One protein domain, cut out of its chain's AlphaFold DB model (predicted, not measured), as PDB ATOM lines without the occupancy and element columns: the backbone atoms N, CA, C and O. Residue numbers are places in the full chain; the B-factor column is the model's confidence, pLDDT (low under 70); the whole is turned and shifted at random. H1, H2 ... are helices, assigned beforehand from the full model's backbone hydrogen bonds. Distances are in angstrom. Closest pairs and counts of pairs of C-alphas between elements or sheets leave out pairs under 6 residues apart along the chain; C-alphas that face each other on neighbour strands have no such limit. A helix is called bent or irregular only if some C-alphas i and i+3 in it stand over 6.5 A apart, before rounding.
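This is residues 97 to 234 of the 237 residues of an uncharacterized protein of Bactrocera dorsalis (UniProt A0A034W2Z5). Three helices, H2, H3 and H4, make an up-and-down bundle, each running against the one before it. H5 packs on one end of this bundle, and the long H6 crosses H4 and sticks out with residues 229 to 233 at the far end, where the short H1 packs on H4. The 138 printed residues include six named helices, H1 to H6 in order, and no named strand; the class is all helix. The whole is only just loose, close to compact, with a radius of gyration of the C-alphas of 17.5 A and spans of 60 by 34 by 22 A.

H1, residues 97 to 101, begins at C-alpha 97 (-44.065, 6.246, -28.055). H2, residues 110 to 130, spans 30.8 A; it has a kink of 43 degrees near residue 124 and is irregular, C-alphas 126 and 129 being 7.3 A apart. H3, residues 132 to 155, spans 34.7 A, and H4, residues 162 to 181, 29.2 A. H5 is residues 192 to 203. H6, residues 206 to 233, spans 40.3 A and ends at C-alpha 233 (-51.997, 15.455, -41.233).

H4, the hub, touches H1, H3, H5 and H6. H3 and H4 are a hairpin at a shallow tilt of 5 degrees, with C-alphas 137 and 180 closest at 6.1 A. H6 touches H4 with residues 206 to 217 alone, at a steep tilt of 46 degrees; C-alphas 174 and 210 are closest, 5.7 A. H1 touches H4, C-alphas 98 and 164 being closest at 4.7 A. H5 touches H2, C-alphas 120 and 200 being closest at 6.5 A. Every O i to N i+4 pair is within hydrogen-bond range in H1, H3, H5 and H6, but 12 of 17 in H2 and 15 of 16 in H4.

The farthest C-alphas, of Arg 130 and Glu 234, are 61.3 A apart. The printed part has no cut and no long link. Confidence is under 70 at residues 97 to 109, 153 to 165, 186 to 188 and 231 to 234.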
ATOM      1  N   MET A  97     -43.715   7.666 -27.907       66.38
ATOM      2  CA  MET A  97     -44.065   6.246 -28.055       66.38
ATOM      3  C   MET A  97     -44.309   5.608 -26.682       66.38
ATOM      4  O   MET A  97     -45.305   4.925 -26.471       66.38
ATOM      5  N   SER A  98     -43.456   5.901 -25.703       64.56
ATOM      6  CA  SER A  98     -43.593   5.371 -24.347       64.56
ATOM      7  C   SER A  98     -44.871   5.831 -23.646       64.56
ATOM      8  O   SER A  98     -45.487   5.039 -22.942       64.56
ATOM      9  N   ASP A  99     -45.327   7.062 -23.862       65.69
ATOM     10  CA  ASP A  99     -46.597   7.530 -23.293       65.69
ATOM     11  C   ASP A  99     -47.811   6.880 -23.964       65.69
ATOM     12  O   ASP A  99     -48.834   6.654 -23.319       65.69
ATOM     13  N   PHE A 100     -47.703   6.562 -25.256       69.56
ATOM     14  CA  PHE A 100     -48.730   5.826 -25.992       69.56
ATOM     15  C   PHE A 100     -48.914   4.411 -25.415       69.56
ATOM     16  O   PHE A 100     -50.037   3.998 -25.122       69.56
ATOM     17  N   TRP A 101     -47.803   3.735 -25.116       67.81
ATOM     18  CA  TRP A 101     -47.776   2.404 -24.505       67.81
ATOM     19  C   TRP A 101     -48.435   2.308 -23.117       67.81
ATOM     20  O   TRP A 101     -48.918   1.234 -22.759       67.81
ATOM     21  N   MET A 102     -48.537   3.403 -22.349       62.47
ATOM     22  CA  MET A 102     -49.271   3.412 -21.067       62.47
ATOM     23  C   MET A 102     -50.771   3.168 -21.226       62.47
ATOM     24  O   MET A 102     -51.435   2.729 -20.285       62.47
ATOM     25  N   GLN A 103     -51.330   3.544 -22.373       63.22
ATOM     26  CA  GLN A 103     -52.770   3.534 -22.590       63.22
ATOM     27  C   GLN A 103     -53.268   2.173 -23.099       63.22
ATOM     28  O   GLN A 103     -54.449   1.848 -22.951       63.22
ATOM     29  N   GLU A 104     -52.369   1.365 -23.659       62.25
ATOM     30  CA  GLU A 104     -52.663   0.034 -24.174       62.25
ATOM     31  C   GLU A 104     -52.911  -0.935 -22.996       62.25
ATOM     32  O   GLU A 104     -51.996  -1.348 -22.288       62.25
ATOM     33  N   GLN A 105     -54.166  -1.324 -22.745       52.97
ATOM     34  CA  GLN A 105     -54.530  -2.207 -21.617       52.97
ATOM     35  C   GLN A 105     -54.090  -3.676 -21.792       52.97
ATOM     36  O   GLN A 105     -54.330  -4.496 -20.910       52.97
ATOM     37  N   ASN A 106     -53.468  -4.026 -22.921       56.22
ATOM     38  CA  ASN A 106     -53.215  -5.410 -23.326       56.22
ATOM     39  C   ASN A 106     -51.728  -5.799 -23.318       56.22
ATOM     40  O   ASN A 106     -51.350  -6.776 -23.957       56.22
ATOM     41  N   VAL A 107     -50.863  -5.038 -22.643       62.25
ATOM     42  CA  VAL A 107     -49.429  -5.351 -22.582       62.25
ATOM     43  C   VAL A 107     -49.200  -6.533 -21.639       62.25
ATOM     44  O   VAL A 107     -49.539  -6.429 -20.457       62.25
ATOM     45  N   THR A 108     -48.592  -7.618 -22.139       62.97
ATOM     46  CA  THR A 108     -48.220  -8.806 -21.347       62.97
ATOM     47  C   THR A 108     -47.552  -8.372 -20.052       62.97
ATOM     48  O   THR A 108     -46.703  -7.472 -20.043       62.97
ATOM     49  N   ASP A 109     -47.986  -8.974 -18.948       66.25
ATOM     50  CA  ASP A 109     -47.368  -8.712 -17.666       66.25
ATOM     51  C   ASP A 109     -45.957  -9.303 -17.685       66.25
ATOM     52  O   ASP A 109     -45.759 -10.481 -17.989       66.25
ATOM     53  N   ALA A 110     -44.962  -8.460 -17.405       70.88
ATOM     54  CA  ALA A 110     -43.562  -8.870 -17.388       70.88
ATOM     55  C   ALA A 110     -43.322  -9.980 -16.348       70.88
ATOM     56  O   ALA A 110     -42.345 -10.715 -16.457       70.88
ATOM     57  N   THR A 111     -44.238 -10.136 -15.387       79.19
ATOM     58  CA  THR A 111     -44.256 -11.216 -14.394       79.19
ATOM     59  C   THR A 111     -44.283 -12.606 -15.030       79.19
ATOM     60  O   THR A 111     -43.468 -13.440 -14.653       79.19
ATOM     61  N   GLU A 112     -45.114 -12.846 -16.054       84.50
ATOM     62  CA  GLU A 112     -45.187 -14.149 -16.740       84.50
ATOM     63  C   GLU A 112     -43.835 -14.514 -17.381       84.50
ATOM     64  O   GLU A 112     -43.376 -15.655 -17.303       84.50
ATOM     65  N   ILE A 113     -43.168 -13.522 -17.981       87.00
ATOM     66  CA  ILE A 113     -41.858 -13.675 -18.624       87.00
ATOM     67  C   ILE A 113     -40.771 -13.932 -17.576       87.00
ATOM     68  O   ILE A 113     -39.955 -14.841 -17.740       87.00
ATOM     69  N   VAL A 114     -40.756 -13.143 -16.499       88.19
ATOM     70  CA  VAL A 114     -39.804 -13.284 -15.389       88.19
ATOM     71  C   VAL A 114     -39.929 -14.659 -14.747       88.19
ATOM     72  O   VAL A 114     -38.913 -15.325 -14.543       88.19
ATOM     73  N   ASP A 115     -41.149 -15.118 -14.479       90.19
ATOM     74  CA  ASP A 115     -41.402 -16.421 -13.869       90.19
ATOM     75  C   ASP A 115     -40.933 -17.561 -14.775       90.19
ATOM     76  O   ASP A 115     -40.222 -18.461 -14.317       90.19
ATOM     77  N   ALA A 116     -41.270 -17.513 -16.068       91.62
ATOM     78  CA  ALA A 116     -40.848 -18.524 -17.035       91.62
ATOM     79  C   ALA A 116     -39.318 -18.589 -17.160       91.62
ATOM     80  O   ALA A 116     -38.731 -19.671 -17.086       91.62
ATOM     81  N   LEU A 117     -38.650 -17.437 -17.278       91.12
ATOM     82  CA  LEU A 117     -37.193 -17.364 -17.383       91.12
ATOM     83  C   LEU A 117     -36.484 -17.762 -16.086       91.12
ATOM     84  O   LEU A 117     -35.447 -18.420 -16.137       91.12
ATOM     85  N   THR A 118     -37.044 -17.425 -14.924       90.31
ATOM     86  CA  THR A 118     -36.498 -17.826 -13.619       90.31
ATOM     87  C   THR A 118     -36.572 -19.339 -13.440       90.31
ATOM     88  O   THR A 118     -35.601 -19.968 -13.006       90.31
ATOM     89  N   GLN A 119     -37.704 -19.947 -13.805       92.06
ATOM     90  CA  GLN A 119     -37.872 -21.396 -13.736       92.06
ATOM     91  C   GLN A 119     -36.972 -22.118 -14.745       92.06
ATOM     92  O   GLN A 119     -36.280 -23.060 -14.353       92.06
ATOM     93  N   LEU A 120     -36.901 -21.621 -15.987       91.69
ATOM     94  CA  LEU A 120     -35.960 -22.094 -17.000       91.69
ATOM     95  C   LEU A 120     -34.537 -22.082 -16.445       91.69
ATOM     96  O   LEU A 120     -33.895 -23.129 -16.399       91.69
ATOM     97  N   ASN A 121     -34.077 -20.926 -15.957       89.50
ATOM     98  CA  ASN A 121     -32.721 -20.745 -15.453       89.50
ATOM     99  C   ASN A 121     -32.401 -21.723 -14.318       89.50
ATOM    100  O   ASN A 121     -31.328 -22.326 -14.298       89.50
ATOM    101  N   ARG A 122     -33.346 -21.938 -13.396       89.19
ATOM    102  CA  ARG A 122     -33.194 -22.882 -12.282       89.19
ATOM    103  C   ARG A 122     -33.027 -24.331 -12.747       89.19
ATOM    104  O   ARG A 122     -32.267 -25.069 -12.125       89.19
ATOM    105  N   GLU A 123     -33.722 -24.740 -13.805       88.94
ATOM    106  CA  GLU A 123     -33.667 -26.112 -14.321       88.94
ATOM    107  C   GLU A 123     -32.400 -26.392 -15.135       88.94
ATOM    108  O   GLU A 123     -31.828 -27.477 -15.020       88.94
ATOM    109  N   ILE A 124     -31.919 -25.417 -15.914       85.88
ATOM    110  CA  ILE A 124     -30.748 -25.601 -16.786       85.88
ATOM    111  C   ILE A 124     -29.416 -25.220 -16.112       85.88
ATOM    112  O   ILE A 124     -28.357 -25.684 -16.533       85.88
ATOM    113  N   SER A 125     -29.432 -24.441 -15.025       87.06
ATOM    114  CA  SER A 125     -28.218 -24.068 -14.276       87.06
ATOM    115  C   SER A 125     -27.344 -25.256 -13.826       87.06
ATOM    116  O   SER A 125     -26.121 -25.168 -13.952       87.06
ATOM    117  N   PRO A 126     -27.892 -26.394 -13.349       87.50
ATOM    118  CA  PRO A 126     -27.086 -27.536 -12.908       87.50
ATOM    119  C   PRO A 126     -26.224 -28.181 -14.004       87.50
ATOM    120  O   PRO A 126     -25.260 -28.880 -13.689       87.50
ATOM    121  N   VAL A 127     -26.559 -27.980 -15.283       80.38
ATOM    122  CA  VAL A 127     -25.842 -28.587 -16.420       80.38
ATOM    123  C   VAL A 127     -24.849 -27.632 -17.098       80.38
ATOM    124  O   VAL A 127     -24.106 -28.053 -17.981       80.38
ATOM    125  N   VAL A 128     -24.745 -26.384 -16.629       77.56
ATOM    126  CA  VAL A 128     -23.843 -25.342 -17.161       77.56
ATOM    127  C   VAL A 128     -22.375 -25.765 -17.191       77.56
ATOM    128  O   VAL A 128     -21.673 -25.476 -18.153       77.56
ATOM    129  N   GLY A 129     -21.900 -26.486 -16.172       73.81
ATOM    130  CA  GLY A 129     -20.502 -26.931 -16.102       73.81
ATOM    131  C   GLY A 129     -20.129 -28.026 -17.108       73.81
ATOM    132  O   GLY A 129     -18.977 -28.441 -17.146       73.81
ATOM    133  N   ARG A 130     -21.098 -28.535 -17.879       80.25
ATOM    134  CA  ARG A 130     -20.910 -29.646 -18.825       80.25
ATOM    135  C   ARG A 130     -20.944 -29.206 -20.286       80.25
ATOM    136  O   ARG A 130     -20.557 -29.992 -21.141       80.25
ATOM    137  N   SER A 131     -21.423 -27.994 -20.562       81.31
ATOM    138  CA  SER A 131     -21.662 -27.512 -21.918       81.31
ATOM    139  C   SER A 131     -21.464 -26.003 -22.001       81.31
ATOM    140  O   SER A 131     -22.221 -25.235 -21.401       81.31
ATOM    141  N   ASP A 132     -20.484 -25.574 -22.797       81.19
ATOM    142  CA  ASP A 132     -20.243 -24.154 -23.080       81.19
ATOM    143  C   ASP A 132     -21.463 -23.500 -23.742       81.19
ATOM    144  O   ASP A 132     -21.795 -22.347 -23.460       81.19
ATOM    145  N   TYR A 133     -22.195 -24.272 -24.552       84.31
ATOM    146  CA  TYR A 133     -23.458 -23.848 -25.142       84.31
ATOM    147  C   TYR A 133     -24.493 -23.512 -24.062       84.31
ATOM    148  O   TYR A 133     -24.981 -22.382 -24.022       84.31
ATOM    149  N   ILE A 134     -24.793 -24.439 -23.145       83.75
ATOM    150  CA  ILE A 134     -25.783 -24.180 -22.085       83.75
ATOM    151  C   ILE A 134     -25.308 -23.053 -21.161       83.75
ATOM    152  O   ILE A 134     -26.106 -22.201 -20.770       83.75
ATOM    153  N   SER A 135     -24.005 -22.990 -20.876       83.69
ATOM    154  CA  SER A 135     -23.395 -21.895 -20.118       83.69
ATOM    155  C   SER A 135     -23.681 -20.532 -20.745       83.69
ATOM    156  O   SER A 135     -24.109 -19.610 -20.049       83.69
ATOM    157  N   SER A 136     -23.522 -20.406 -22.065       84.00
ATOM    158  CA  SER A 136     -23.831 -19.163 -22.779       84.00
ATOM    159  C   SER A 136     -25.311 -18.775 -22.660       84.00
ATOM    160  O   SER A 136     -25.619 -17.628 -22.336       84.00
ATOM    161  N   LYS A 137     -26.241 -19.729 -22.817       85.62
ATOM    162  CA  LYS A 137     -27.684 -19.453 -22.728       85.62
ATOM    163  C   LYS A 137     -28.103 -19.055 -21.311       85.62
ATOM    164  O   LYS A 137     -28.845 -18.091 -21.144       85.62
ATOM    165  N   VAL A 138     -27.570 -19.720 -20.285       85.69
ATOM    166  CA  VAL A 138     -27.797 -19.358 -18.874       85.69
ATOM    167  C   VAL A 138     -27.297 -17.956 -18.554       85.69
ATOM    168  O   VAL A 138     -27.982 -17.201 -17.859       85.69
ATOM    169  N   LYS A 139     -26.130 -17.572 -19.083       87.19
ATOM    170  CA  LYS A 139     -25.605 -16.210 -18.922       87.19
ATOM    171  C   LYS A 139     -26.548 -15.171 -19.528       87.19
ATOM    172  O   LYS A 139     -26.814 -14.168 -18.870       87.19
ATOM    173  N   LEU A 140     -27.086 -15.422 -20.725       85.75
ATOM    174  CA  LEU A 140     -28.051 -14.525 -21.374       85.75
ATOM    175  C   LEU A 140     -29.327 -14.355 -20.537       85.75
ATOM    176  O   LEU A 140     -29.732 -13.225 -20.267       85.75
ATOM    177  N   VAL A 141     -29.915 -15.461 -20.065       87.50
ATOM    178  CA  VAL A 141     -31.117 -15.423 -19.212       87.50
ATOM    179  C   VAL A 141     -30.845 -14.670 -17.910       87.50
ATOM    180  O   VAL A 141     -31.600 -13.775 -17.540       87.50
ATOM    181  N   THR A 142     -29.742 -14.991 -17.234       84.81
ATOM    182  CA  THR A 142     -29.373 -14.357 -15.960       84.81
ATOM    183  C   THR A 142     -29.131 -12.860 -16.130       84.81
ATOM    184  O   THR A 142     -29.575 -12.068 -15.305       84.81
ATOM    185  N   ARG A 143     -28.468 -12.442 -17.216       84.19
ATOM    186  CA  ARG A 143     -28.255 -11.021 -17.516       84.19
ATOM    187  C   ARG A 143     -29.583 -10.296 -17.709       84.19
ATOM    188  O   ARG A 143     -29.772  -9.244 -17.108       84.19
ATOM    189  N   TYR A 144     -30.496 -10.865 -18.493       86.69
ATOM    190  CA  TYR A 144     -31.821 -10.284 -18.697       86.69
ATOM    191  C   TYR A 144     -32.594 -10.130 -17.381       86.69
ATOM    192  O   TYR A 144     -33.082  -9.040 -17.092       86.69
ATOM    193  N   LEU A 145     -32.628 -11.168 -16.538       86.06
ATOM    194  CA  LEU A 145     -33.272 -11.105 -15.219       86.06
ATOM    195  C   LEU A 145     -32.647 -10.026 -14.320       86.06
ATOM    196  O   LEU A 145     -33.370  -9.222 -13.742       86.06
ATOM    197  N   ASN A 146     -31.316  -9.924 -14.286       85.31
ATOM    198  CA  ASN A 146     -30.629  -8.891 -13.506       85.31
ATOM    199  C   ASN A 146     -30.967  -7.467 -13.981       85.31
ATOM    200  O   ASN A 146     -31.061  -6.558 -13.161       85.31
ATOM    201  N   ILE A 147     -31.151  -7.256 -15.290       82.12
ATOM    202  CA  ILE A 147     -31.579  -5.959 -15.840       82.12
ATOM    203  C   ILE A 147     -32.996  -5.627 -15.374       82.12
ATOM    204  O   ILE A 147     -33.271  -4.480 -15.024       82.12
ATOM    205  N   LEU A 148     -33.896  -6.614 -15.355       81.56
ATOM    206  CA  LEU A 148     -35.253  -6.430 -14.846       81.56
ATOM    207  C   LEU A 148     -35.256  -6.088 -13.356       81.56
ATOM    208  O   LEU A 148     -35.907  -5.118 -12.968       81.56
ATOM    209  N   ASP A 149     -34.476  -6.805 -12.549       79.44
ATOM    210  CA  ASP A 149     -34.354  -6.559 -11.109       79.44
ATOM    211  C   ASP A 149     -33.745  -5.183 -10.810       79.44
ATOM    212  O   ASP A 149     -34.275  -4.424  -9.995       79.44
ATOM    213  N   ALA A 150     -32.663  -4.814 -11.506       76.62
ATOM    214  CA  ALA A 150     -32.031  -3.502 -11.369       76.62
ATOM    215  C   ALA A 150     -33.003  -2.366 -11.724       76.62
ATOM    216  O   ALA A 150     -33.066  -1.350 -11.027       76.62
ATOM    217  N   ARG A 151     -33.817  -2.554 -12.770       72.94
ATOM    218  CA  ARG A 151     -34.842  -1.585 -13.179       72.94
ATOM    219  C   ARG A 151     -35.999  -1.507 -12.187       72.94
ATOM    220  O   ARG A 151     -36.430  -0.404 -11.863       72.94
ATOM    221  N   ALA A 152     -36.466  -2.637 -11.660       72.19
ATOM    222  CA  ALA A 152     -37.487  -2.658 -10.614       72.19
ATOM    223  C   ALA A 152     -37.005  -1.929  -9.345       72.19
ATOM    224  O   ALA A 152     -37.755  -1.167  -8.735       72.19
ATOM    225  N   ALA A 153     -35.731  -2.091  -8.978       69.38
ATOM    226  CA  ALA A 153     -35.119  -1.358  -7.873       69.38
ATOM    227  C   ALA A 153     -35.008   0.154  -8.151       69.38
ATOM    228  O   ALA A 153     -35.267   0.960  -7.256       69.38
ATOM    229  N   ALA A 154     -34.671   0.561  -9.378       67.38
ATOM    230  CA  ALA A 154     -34.605   1.972  -9.770       67.38
ATOM    231  C   ALA A 154     -35.990   2.652  -9.779       67.38
ATOM    232  O   ALA A 154     -36.130   3.766  -9.269       67.38
ATOM    233  N   ALA A 155     -37.024   1.962 -10.269       64.62
ATOM    234  CA  ALA A 155     -38.400   2.465 -10.332       64.62
ATOM    235  C   ALA A 155     -39.029   2.719  -8.948       64.62
ATOM    236  O   ALA A 155     -39.897   3.573  -8.810       64.62
ATOM    237  N   ASN A 156     -38.577   2.024  -7.902       60.47
ATOM    238  CA  ASN A 156     -39.036   2.287  -6.533       60.47
ATOM    239  C   ASN A 156     -38.440   3.573  -5.929       60.47
ATOM    240  O   ASN A 156     -38.988   4.104  -4.965       60.47
ATOM    241  N   ASN A 157     -37.316   4.066  -6.462       55.16
ATOM    242  CA  ASN A 157     -36.579   5.209  -5.908       55.16
ATOM    243  C   ASN A 157     -36.884   6.533  -6.614       55.16
ATOM    244  O   ASN A 157     -36.728   7.603  -6.024       55.16
ATOM    245  N   ALA A 158     -37.325   6.475  -7.865       52.19
ATOM    246  CA  ALA A 158     -37.725   7.635  -8.632       52.19
ATOM    247  C   ALA A 158     -39.151   7.407  -9.131       52.19
ATOM    248  O   ALA A 158     -39.446   6.331  -9.633       52.19
ATOM    249  N   ASN A 159     -40.027   8.411  -9.039       50.66
ATOM    250  CA  ASN A 159     -41.356   8.414  -9.673       50.66
ATOM    251  C   ASN A 159     -41.246   8.429 -11.220       50.66
ATOM    252  O   ASN A 159     -41.916   9.213 -11.887       50.66
ATOM    253  N   LEU A 160     -40.341   7.636 -11.800       50.31
ATOM    254  CA  LEU A 160     -40.173   7.479 -13.230       50.31
ATOM    255  C   LEU A 160     -41.338   6.655 -13.769       50.31
ATOM    256  O   LEU A 160     -41.733   5.630 -13.211       50.31
ATOM    257  N   THR A 161     -41.901   7.136 -14.868       50.88
ATOM    258  CA  THR A 161     -43.003   6.500 -15.573       50.88
ATOM    259  C   THR A 161     -42.582   5.092 -15.992       50.88
ATOM    260  O   THR A 161     -41.729   4.891 -16.850       50.88
ATOM    261  N   ASN A 162     -43.228   4.098 -15.382       56.38
ATOM    262  CA  ASN A 162     -43.023   2.652 -15.557       56.38
ATOM    263  C   ASN A 162     -43.145   2.163 -17.027       56.38
ATOM    264  O   ASN A 162     -42.940   0.989 -17.322       56.38
ATOM    265  N   SER A 163     -43.498   3.056 -17.957       53.84
ATOM    266  CA  SER A 163     -43.867   2.754 -19.340       53.84
ATOM    267  C   SER A 163     -42.699   2.539 -20.287       53.84
ATOM    268  O   SER A 163     -42.662   1.541 -21.006       53.84
ATOM    269  N   HIS A 164     -41.740   3.473 -20.300       56.22
ATOM    270  CA  HIS A 164     -40.620   3.441 -21.244       56.22
ATOM    271  C   HIS A 164     -39.815   2.152 -21.066       56.22
ATOM    272  O   HIS A 164     -39.464   1.462 -22.023       56.22
ATOM    273  N   TYR A 165     -39.647   1.761 -19.806       65.69
ATOM    274  CA  TYR A 165     -38.970   0.536 -19.429       65.69
ATOM    275  C   TYR A 165     -39.735  -0.715 -19.841       65.69
ATOM    276  O   TYR A 165     -39.096  -1.668 -20.273       65.69
ATOM    277  N   LYS A 166     -41.070  -0.727 -19.769       73.00
ATOM    278  CA  LYS A 166     -41.862  -1.916 -20.104       73.00
ATOM    279  C   LYS A 166     -41.719  -2.298 -21.579       73.00
ATOM    280  O   LYS A 166     -41.514  -3.466 -21.889       73.00
ATOM    281  N   TYR A 167     -41.764  -1.324 -22.486       75.50
ATOM    282  CA  TYR A 167     -41.595  -1.584 -23.918       75.50
ATOM    283  C   TYR A 167     -40.195  -2.109 -24.265       75.50
ATOM    284  O   TYR A 167     -40.060  -3.133 -24.939       75.50
ATOM    285  N   ASP A 168     -39.150  -1.450 -23.757       77.94
ATOM    286  CA  ASP A 168     -37.765  -1.870 -23.988       77.94
ATOM    287  C   ASP A 168     -37.500  -3.280 -23.431       77.94
ATOM    288  O   ASP A 168     -36.860  -4.107 -24.078       77.94
ATOM    289  N   GLN A 169     -38.065  -3.607 -22.264       81.31
ATOM    290  CA  GLN A 169     -37.995  -4.955 -21.691       81.31
ATOM    291  C   GLN A 169     -38.606  -6.007 -22.622       81.31
ATOM    292  O   GLN A 169     -37.980  -7.033 -22.878       81.31
ATOM    293  N   LEU A 170     -39.796  -5.746 -23.170       84.56
ATOM    294  CA  LEU A 170     -40.466  -6.671 -24.084       84.56
ATOM    295  C   LEU A 170     -39.684  -6.878 -25.387       84.56
ATOM    296  O   LEU A 170     -39.539  -8.014 -25.837       84.56
ATOM    297  N   ARG A 171     -39.103  -5.817 -25.956       84.19
ATOM    298  CA  ARG A 171     -38.216  -5.937 -27.126       84.19
ATOM    299  C   ARG A 171     -36.955  -6.742 -26.821       84.19
ATOM    300  O   ARG A 171     -36.583  -7.623 -27.597       84.19
ATOM    301  N   LYS A 172     -36.319  -6.489 -25.674       86.62
ATOM    302  CA  LYS A 172     -35.151  -7.255 -25.214       86.62
ATOM    303  C   LYS A 172     -35.498  -8.724 -24.947       86.62
ATOM    304  O   LYS A 172     -34.678  -9.594 -25.235       86.62
ATOM    305  N   PHE A 173     -36.712  -9.021 -24.475       89.75
ATOM    306  CA  PHE A 173     -37.196 -10.395 -24.332       89.75
ATOM    307  C   PHE A 173     -37.325 -11.119 -25.675       89.75
ATOM    308  O   PHE A 173     -36.869 -12.255 -25.770       89.75
ATOM    309  N   ILE A 174     -37.889 -10.482 -26.709       89.06
ATOM    310  CA  ILE A 174     -37.997 -11.087 -28.051       89.06
ATOM    311  C   ILE A 174     -36.605 -11.502 -28.550       89.06
ATOM    312  O   ILE A 174     -36.378 -12.670 -28.864       89.06
ATOM    313  N   LYS A 175     -35.638 -10.576 -28.495       90.44
ATOM    314  CA  LYS A 175     -34.243 -10.840 -28.885       90.44
ATOM    315  C   LYS A 175     -33.611 -11.974 -28.077       90.44
ATOM    316  O   LYS A 175     -32.913 -12.822 -28.633       90.44
ATOM    317  N   LEU A 176     -33.849 -12.003 -26.765       91.00
ATOM    318  CA  LEU A 176     -33.390 -13.095 -25.910       91.00
ATOM    319  C   LEU A 176     -33.997 -14.430 -26.357       91.00
ATOM    320  O   LEU A 176     -33.261 -15.398 -26.519       91.00
ATOM    321  N   ALA A 177     -35.313 -14.491 -26.557       90.00
ATOM    322  CA  ALA A 177     -36.021 -15.713 -26.918       90.00
ATOM    323  C   ALA A 177     -35.530 -16.291 -28.258       90.00
ATOM    324  O   ALA A 177     -35.305 -17.501 -28.341       90.00
ATOM    325  N   ASP A 178     -35.253 -15.440 -29.249       90.50
ATOM    326  CA  ASP A 178     -34.605 -15.845 -30.501       90.50
ATOM    327  C   ASP A 178     -33.233 -16.466 -30.250       90.50
ATOM    328  O   ASP A 178     -32.956 -17.586 -30.687       90.50
ATOM    329  N   LYS A 179     -32.392 -15.799 -29.451       87.88
ATOM    330  CA  LYS A 179     -31.072 -16.329 -29.099       87.88
ATOM    331  C   LYS A 179     -31.143 -17.637 -28.334       87.88
ATOM    332  O   LYS A 179     -30.262 -18.469 -28.515       87.88
ATOM    333  N   LEU A 180     -32.145 -17.873 -27.496       88.06
ATOM    334  CA  LEU A 180     -32.265 -19.150 -26.787       88.06
ATOM    335  C   LEU A 180     -32.579 -20.320 -27.732       88.06
ATOM    336  O   LEU A 180     -32.163 -21.443 -27.445       88.06
ATOM    337  N   LYS A 181     -33.258 -20.056 -28.854       89.00
ATOM    338  CA  LYS A 181     -33.616 -21.055 -29.872       89.00
ATOM    339  C   LYS A 181     -32.473 -21.388 -30.835       89.00
ATOM    340  O   LYS A 181     -32.551 -22.404 -31.519       89.00
ATOM    341  N   GLU A 182     -31.428 -20.565 -30.908       87.62
ATOM    342  CA  GLU A 182     -30.311 -20.790 -31.832       87.62
ATOM    343  C   GLU A 182     -29.506 -22.051 -31.481       87.62
ATOM    344  O   GLU A 182     -29.087 -22.202 -30.324       87.62
ATOM    345  N   PRO A 183     -29.209 -22.923 -32.464       83.00
ATOM    346  CA  PRO A 183     -28.383 -24.100 -32.242       83.00
ATOM    347  C   PRO A 183     -26.919 -23.738 -31.935       83.00
ATOM    348  O   PRO A 183     -26.466 -22.627 -32.225       83.00
ATOM    349  N   PRO A 184     -26.139 -24.668 -31.356       80.31
ATOM    350  CA  PRO A 184     -24.711 -24.460 -31.145       80.31
ATOM    351  C   PRO A 184     -23.976 -24.269 -32.482       80.31
ATOM    352  O   PRO A 184     -24.139 -25.065 -33.400       80.31
ATOM    353  N   ILE A 185     -23.097 -23.267 -32.569       70.69
ATOM    354  CA  ILE A 185     -22.365 -22.911 -33.806       70.69
ATOM    355  C   ILE A 185     -21.509 -24.079 -34.327       70.69
ATOM    356  O   ILE A 185     -21.354 -24.279 -35.528       70.69
ATOM    357  N   THR A 186     -20.945 -24.867 -33.413       66.31
ATOM    358  CA  THR A 186     -19.997 -25.947 -33.715       66.31
ATOM    359  C   THR A 186     -20.624 -27.337 -33.698       66.31
ATOM    360  O   THR A 186     -19.931 -28.318 -33.970       66.31
ATOM    361  N   ALA A 187     -21.912 -27.455 -33.367       62.00
ATOM    362  CA  ALA A 187     -22.532 -28.741 -33.086       62.00
ATOM    363  C   ALA A 187     -23.875 -28.902 -33.804       62.00
ATOM    364  O   ALA A 187     -24.656 -27.969 -33.937       62.00
ATOM    365  N   SER A 188     -24.155 -30.121 -34.267       68.44
ATOM    366  CA  SER A 188     -25.423 -30.439 -34.928       68.44
ATOM    367  C   SER A 188     -26.626 -30.145 -34.017       68.44
ATOM    368  O   SER A 188     -26.568 -30.359 -32.804       68.44
ATOM    369  N   GLU A 189     -27.766 -29.791 -34.617       70.38
ATOM    370  CA  GLU A 189     -29.085 -29.703 -33.962       70.38
ATOM    371  C   GLU A 189     -29.521 -31.005 -33.253       70.38
ATOM    372  O   GLU A 189     -30.540 -31.048 -32.572       70.38
ATOM    373  N   ARG A 190     -28.776 -32.103 -33.412       72.69
ATOM    374  CA  ARG A 190     -29.008 -33.374 -32.711       72.69
ATOM    375  C   ARG A 190     -28.154 -33.553 -31.459       72.69
ATOM    376  O   ARG A 190     -28.123 -34.646 -30.896       72.69
ATOM    377  N   THR A 191     -27.426 -32.527 -31.030       82.19
ATOM    378  CA  THR A 191     -26.690 -32.596 -29.767       82.19
ATOM    379  C   THR A 191     -27.643 -32.684 -28.582       82.19
ATOM    380  O   THR A 191     -28.699 -32.049 -28.557       82.19
ATOM    381  N   LEU A 192     -27.266 -33.497 -27.591       84.19
ATOM    382  CA  LEU A 192     -28.052 -33.680 -26.372       84.19
ATOM    383  C   LEU A 192     -28.305 -32.338 -25.676       84.19
ATOM    384  O   LEU A 192     -29.428 -32.074 -25.266       84.19
ATOM    385  N   ASP A 193     -27.295 -31.473 -25.625       82.69
ATOM    386  CA  ASP A 193     -27.379 -30.155 -24.991       82.69
ATOM    387  C   ASP A 193     -28.409 -29.241 -25.662       82.69
ATOM    388  O   ASP A 193     -29.194 -28.581 -24.980       82.69
ATOM    389  N   TYR A 194     -28.457 -29.233 -26.997       86.81
ATOM    390  CA  TYR A 194     -29.455 -28.465 -27.735       86.81
ATOM    391  C   TYR A 194     -30.861 -29.052 -27.572       86.81
ATOM    392  O   TYR A 194     -31.812 -28.300 -27.386       86.81
ATOM    393  N   MET A 195     -31.009 -30.382 -27.562       87.06
ATOM    394  CA  MET A 195     -32.305 -31.023 -27.298       87.06
ATOM    395  C   MET A 195     -32.811 -30.744 -25.880       87.06
ATOM    396  O   MET A 195     -33.995 -30.466 -25.710       87.06
ATOM    397  N   VAL A 196     -31.931 -30.780 -24.875       87.75
ATOM    398  CA  VAL A 196     -32.259 -30.410 -23.491       87.75
ATOM    399  C   VAL A 196     -32.705 -28.953 -23.427       87.75
ATOM    400  O   VAL A 196     -33.739 -28.666 -22.830       87.75
ATOM    401  N   MET A 197     -31.979 -28.047 -24.089       89.19
ATOM    402  CA  MET A 197     -32.359 -26.637 -24.152       89.19
ATOM    403  C   MET A 197     -33.718 -26.451 -24.831       89.19
ATOM    404  O   MET A 197     -34.587 -25.783 -24.284       89.19
ATOM    405  N   LYS A 198     -33.938 -27.087 -25.984       90.25
ATOM    406  CA  LYS A 198     -35.205 -27.022 -26.715       90.25
ATOM    407  C   LYS A 198     -36.377 -27.535 -25.877       90.25
ATOM    408  O   LYS A 198     -37.382 -26.848 -25.761       90.25
ATOM    409  N   LEU A 199     -36.224 -28.693 -25.232       91.38
ATOM    410  CA  LEU A 199     -37.243 -29.253 -24.338       91.38
ATOM    411  C   LEU A 199     -37.542 -28.330 -23.154       91.38
ATOM    412  O   LEU A 199     -38.699 -28.199 -22.762       91.38
ATOM    413  N   ALA A 200     -36.520 -27.683 -22.591       90.75
ATOM    414  CA  ALA A 200     -36.706 -26.722 -21.513       90.75
ATOM    415  C   ALA A 200     -37.460 -25.469 -21.999       90.75
ATOM    416  O   ALA A 200     -38.385 -25.015 -21.330       90.75
ATOM    417  N   LEU A 201     -37.130 -24.947 -23.184       92.31
ATOM    418  CA  LEU A 201     -37.845 -23.821 -23.793       92.31
ATOM    419  C   LEU A 201     -39.312 -24.149 -24.090       92.31
ATOM    420  O   LEU A 201     -40.179 -23.314 -23.830       92.31
ATOM    421  N   ASP A 202     -39.579 -25.358 -24.585       93.31
ATOM    422  CA  ASP A 202     -40.933 -25.845 -24.854       93.31
ATOM    423  C   ASP A 202     -41.727 -26.004 -23.547       93.31
ATOM    424  O   ASP A 202     -42.866 -25.553 -23.453       93.31
ATOM    425  N   LYS A 203     -41.113 -26.576 -22.502       94.25
ATOM    426  CA  LYS A 203     -41.732 -26.759 -21.177       94.25
ATOM    427  C   LYS A 203     -42.167 -25.438 -20.539       94.25
ATOM    428  O   LYS A 203     -43.196 -25.396 -19.870       94.25
ATOM    429  N   TYR A 204     -41.381 -24.382 -20.724       93.25
ATOM    430  CA  TYR A 204     -41.677 -23.047 -20.202       93.25
ATOM    431  C   TYR A 204     -42.380 -22.141 -21.212       93.25
ATOM    432  O   TYR A 204     -42.486 -20.940 -20.971       93.25
ATOM    433  N   HIS A 205     -42.878 -22.701 -22.321       93.31
ATOM    434  CA  HIS A 205     -43.680 -21.988 -23.314       93.31
ATOM    435  C   HIS A 205     -43.022 -20.692 -23.819       93.31
ATOM    436  O   HIS A 205     -43.703 -19.721 -24.150       93.31
ATOM    437  N   ILE A 206     -41.685 -20.658 -23.901       92.19
ATOM    438  CA  ILE A 206     -40.942 -19.441 -24.269       92.19
ATOM    439  C   ILE A 206     -41.314 -18.982 -25.684       92.19
ATOM    440  O   ILE A 206     -41.401 -17.785 -25.942       92.19
ATOM    441  N   ALA A 207     -41.596 -19.922 -26.591       90.62
ATOM    442  CA  ALA A 207     -42.059 -19.605 -27.939       90.62
ATOM    443  C   ALA A 207     -43.460 -18.970 -27.956       90.62
ATOM    444  O   ALA A 207     -43.672 -18.007 -28.691       90.62
ATOM    445  N   ASP A 208     -44.385 -19.464 -27.129       91.50
ATOM    446  CA  ASP A 208     -45.744 -18.924 -27.034       91.50
ATOM    447  C   ASP A 208     -45.724 -17.517 -26.419       91.50
ATOM    448  O   ASP A 208     -46.389 -16.602 -26.910       91.50
ATOM    449  N   LEU A 209     -44.904 -17.320 -25.378       90.75
ATOM    450  CA  LEU A 209     -44.673 -16.015 -24.760       90.75
ATOM    451  C   LEU A 209     -44.051 -15.030 -25.749       90.75
ATOM    452  O   LEU A 209     -44.517 -13.899 -25.850       90.75
ATOM    453  N   GLN A 210     -43.042 -15.453 -26.513       91.88
ATOM    454  CA  GLN A 210     -42.444 -14.617 -27.551       91.88
ATOM    455  C   GLN A 210     -43.488 -14.189 -28.585       91.88
ATOM    456  O   GLN A 210     -43.622 -12.996 -28.829       91.88
ATOM    457  N   ALA A 211     -44.284 -15.118 -29.123       90.50
ATOM    458  CA  ALA A 211     -45.311 -14.793 -30.114       90.50
ATOM    459  C   ALA A 211     -46.381 -13.829 -29.562       90.50
ATOM    460  O   ALA A 211     -46.837 -12.922 -30.262       90.50
ATOM    461  N   LYS A 212     -46.769 -13.993 -28.289       89.56
ATOM    462  CA  LYS A 212     -47.690 -13.081 -27.591       89.56
ATOM    463  C   LYS A 212     -47.103 -11.670 -27.493       89.56
ATOM    464  O   LYS A 212     -47.801 -10.698 -27.780       89.56
ATOM    465  N   VAL A 213     -45.829 -11.564 -27.114       87.62
ATOM    466  CA  VAL A 213     -45.124 -10.286 -26.962       87.62
ATOM    467  C   VAL A 213     -44.865  -9.624 -28.314       87.62
ATOM    468  O   VAL A 213     -45.150  -8.442 -28.458       87.62
ATOM    469  N   GLU A 214     -44.408 -10.365 -29.324       88.69
ATOM    470  CA  GLU A 214     -44.210  -9.864 -30.693       88.69
ATOM    471  C   GLU A 214     -45.490  -9.283 -31.274       88.69
ATOM    472  O   GLU A 214     -45.473  -8.189 -31.843       88.69
ATOM    473  N   LYS A 215     -46.612  -9.988 -31.095       87.12
ATOM    474  CA  LYS A 215     -47.914  -9.501 -31.538       87.12
ATOM    475  C   LYS A 215     -48.253  -8.167 -30.878       87.12
ATOM    476  O   LYS A 215     -48.621  -7.230 -31.570       87.12
ATOM    477  N   GLN A 216     -48.088  -8.061 -29.563       81.81
ATOM    478  CA  GLN A 216     -48.377  -6.821 -28.838       81.81
ATOM    479  C   GLN A 216     -47.458  -5.674 -29.257       81.81
ATOM    480  O   GLN A 216     -47.941  -4.571 -29.486       81.81
ATOM    481  N   VAL A 217     -46.152  -5.939 -29.370       82.19
ATOM    482  CA  VAL A 217     -45.144  -4.976 -29.842       82.19
ATOM    483  C   VAL A 217     -45.509  -4.457 -31.229       82.19
ATOM    484  O   VAL A 217     -45.546  -3.248 -31.431       82.19
ATOM    485  N   THR A 218     -45.879  -5.353 -32.143       85.00
ATOM    486  CA  THR A 218     -46.265  -4.993 -33.512       85.00
ATOM    487  C   THR A 218     -47.584  -4.217 -33.562       85.00
ATOM    488  O   THR A 218     -47.663  -3.196 -34.243       85.00
ATOM    489  N   ASP A 219     -48.615  -4.669 -32.842       81.75
ATOM    490  CA  ASP A 219     -49.942  -4.037 -32.827       81.75
ATOM    491  C   ASP A 219     -49.849  -2.586 -32.317       81.75
ATOM    492  O   ASP A 219     -50.396  -1.662 -32.924       81.75
ATOM    493  N   ALA A 220     -49.095  -2.365 -31.243       76.25
ATOM    494  CA  ALA A 220     -48.898  -1.042 -30.665       76.25
ATOM    495  C   ALA A 220     -47.969  -0.152 -31.506       76.25
ATOM    496  O   ALA A 220     -48.194   1.054 -31.595       76.25
ATOM    497  N   GLU A 221     -46.963  -0.717 -32.182       80.81
ATOM    498  CA  GLU A 221     -46.152   0.025 -33.157       80.81
ATOM    499  C   GLU A 221     -47.001   0.528 -34.324       80.81
ATOM    500  O   GLU A 221     -46.931   1.706 -34.677       80.81
ATOM    501  N   GLN A 222     -47.871  -0.323 -34.869       80.88
ATOM    502  CA  GLN A 222     -48.814   0.073 -35.914       80.88
ATOM    503  C   GLN A 222     -49.802   1.134 -35.415       80.88
ATOM    504  O   GLN A 222     -50.085   2.101 -36.126       80.88
ATOM    505  N   ALA A 223     -50.316   0.987 -34.193       77.31
ATOM    506  CA  ALA A 223     -51.237   1.949 -33.601       77.31
ATOM    507  C   ALA A 223     -50.565   3.314 -33.356       77.31
ATOM    508  O   ALA A 223     -51.158   4.355 -33.655       77.31
ATOM    509  N   TRP A 224     -49.309   3.323 -32.903       78.69
ATOM    510  CA  TRP A 224     -48.516   4.542 -32.769       78.69
ATOM    511  C   TRP A 224     -48.215   5.177 -34.126       78.69
ATOM    512  O   TRP A 224     -48.396   6.383 -34.285       78.69
ATOM    513  N   GLU A 225     -47.839   4.394 -35.140       79.81
ATOM    514  CA  GLU A 225     -47.634   4.915 -36.494       79.81
ATOM    515  C   GLU A 225     -48.897   5.578 -37.053       79.81
ATOM    516  O   GLU A 225     -48.818   6.639 -37.677       79.81
ATOM    517  N   LEU A 226     -50.067   4.970 -36.847       78.50
ATOM    518  CA  LEU A 226     -51.350   5.545 -37.250       78.50
ATOM    519  C   LEU A 226     -51.657   6.834 -36.478       78.50
ATOM    520  O   LEU A 226     -52.109   7.815 -37.073       78.50
ATOM    521  N   TYR A 227     -51.376   6.868 -35.176       75.25
ATOM    522  CA  TYR A 227     -51.514   8.071 -34.356       75.25
ATOM    523  C   TYR A 227     -50.598   9.203 -34.844       75.25
ATOM    524  O   TYR A 227     -51.052  10.331 -35.032       75.25
ATOM    525  N   VAL A 228     -49.330   8.909 -35.128       75.88
ATOM    526  CA  VAL A 228     -48.378   9.888 -35.665       75.88
ATOM    527  C   VAL A 228     -48.828  10.376 -37.043       75.88
ATOM    528  O   VAL A 228     -48.882  11.581 -37.274       75.88
ATOM    529  N   LYS A 229     -49.231   9.468 -37.943       76.88
ATOM    530  CA  LYS A 229     -49.737   9.820 -39.282       76.88
ATOM    531  C   LYS A 229     -50.973  10.718 -39.208       76.88
ATOM    532  O   LYS A 229     -51.039  11.705 -39.928       76.88
ATOM    533  N   THR A 230     -51.932  10.419 -38.334       73.50
ATOM    534  CA  THR A 230     -53.160  11.225 -38.190       73.50
ATOM    535  C   THR A 230     -52.894  12.601 -37.581       73.50
ATOM    536  O   THR A 230     -53.462  13.584 -38.042       73.50
ATOM    537  N   ARG A 231     -51.979  12.704 -36.610       66.62
ATOM    538  CA  ARG A 231     -51.611  13.982 -35.979       66.62
ATOM    539  C   ARG A 231     -50.709  14.872 -36.831       66.62
ATOM    540  O   ARG A 231     -50.768  16.086 -36.684       66.62
ATOM    541  N   LEU A 232     -49.902  14.299 -37.724       60.16
ATOM    542  CA  LEU A 232     -49.098  15.065 -38.686       60.16
ATOM    543  C   LEU A 232     -49.922  15.606 -39.869       60.16
ATOM    544  O   LEU A 232     -49.474  16.533 -40.537       60.16
ATOM    545  N   VAL A 233     -51.104  15.038 -40.134       53.06
ATOM    546  CA  VAL A 233     -51.997  15.455 -41.233       53.06
ATOM    547  C   VAL A 233     -52.970  16.570 -40.806       53.06
ATOM    548  O   VAL A 233     -53.502  17.269 -41.662       53.06
ATOM    549  N   GLU A 234     -53.145  16.822 -39.505       45.97
ATOM    550  CA  GLU A 234     -53.890  17.977 -38.979       45.97
ATOM    551  C   GLU A 234     -53.034  19.266 -39.023       45.97
ATOM    552  O   GLU A 234     -52.646  19.817 -37.994       45.97
TER     553      GLU A 234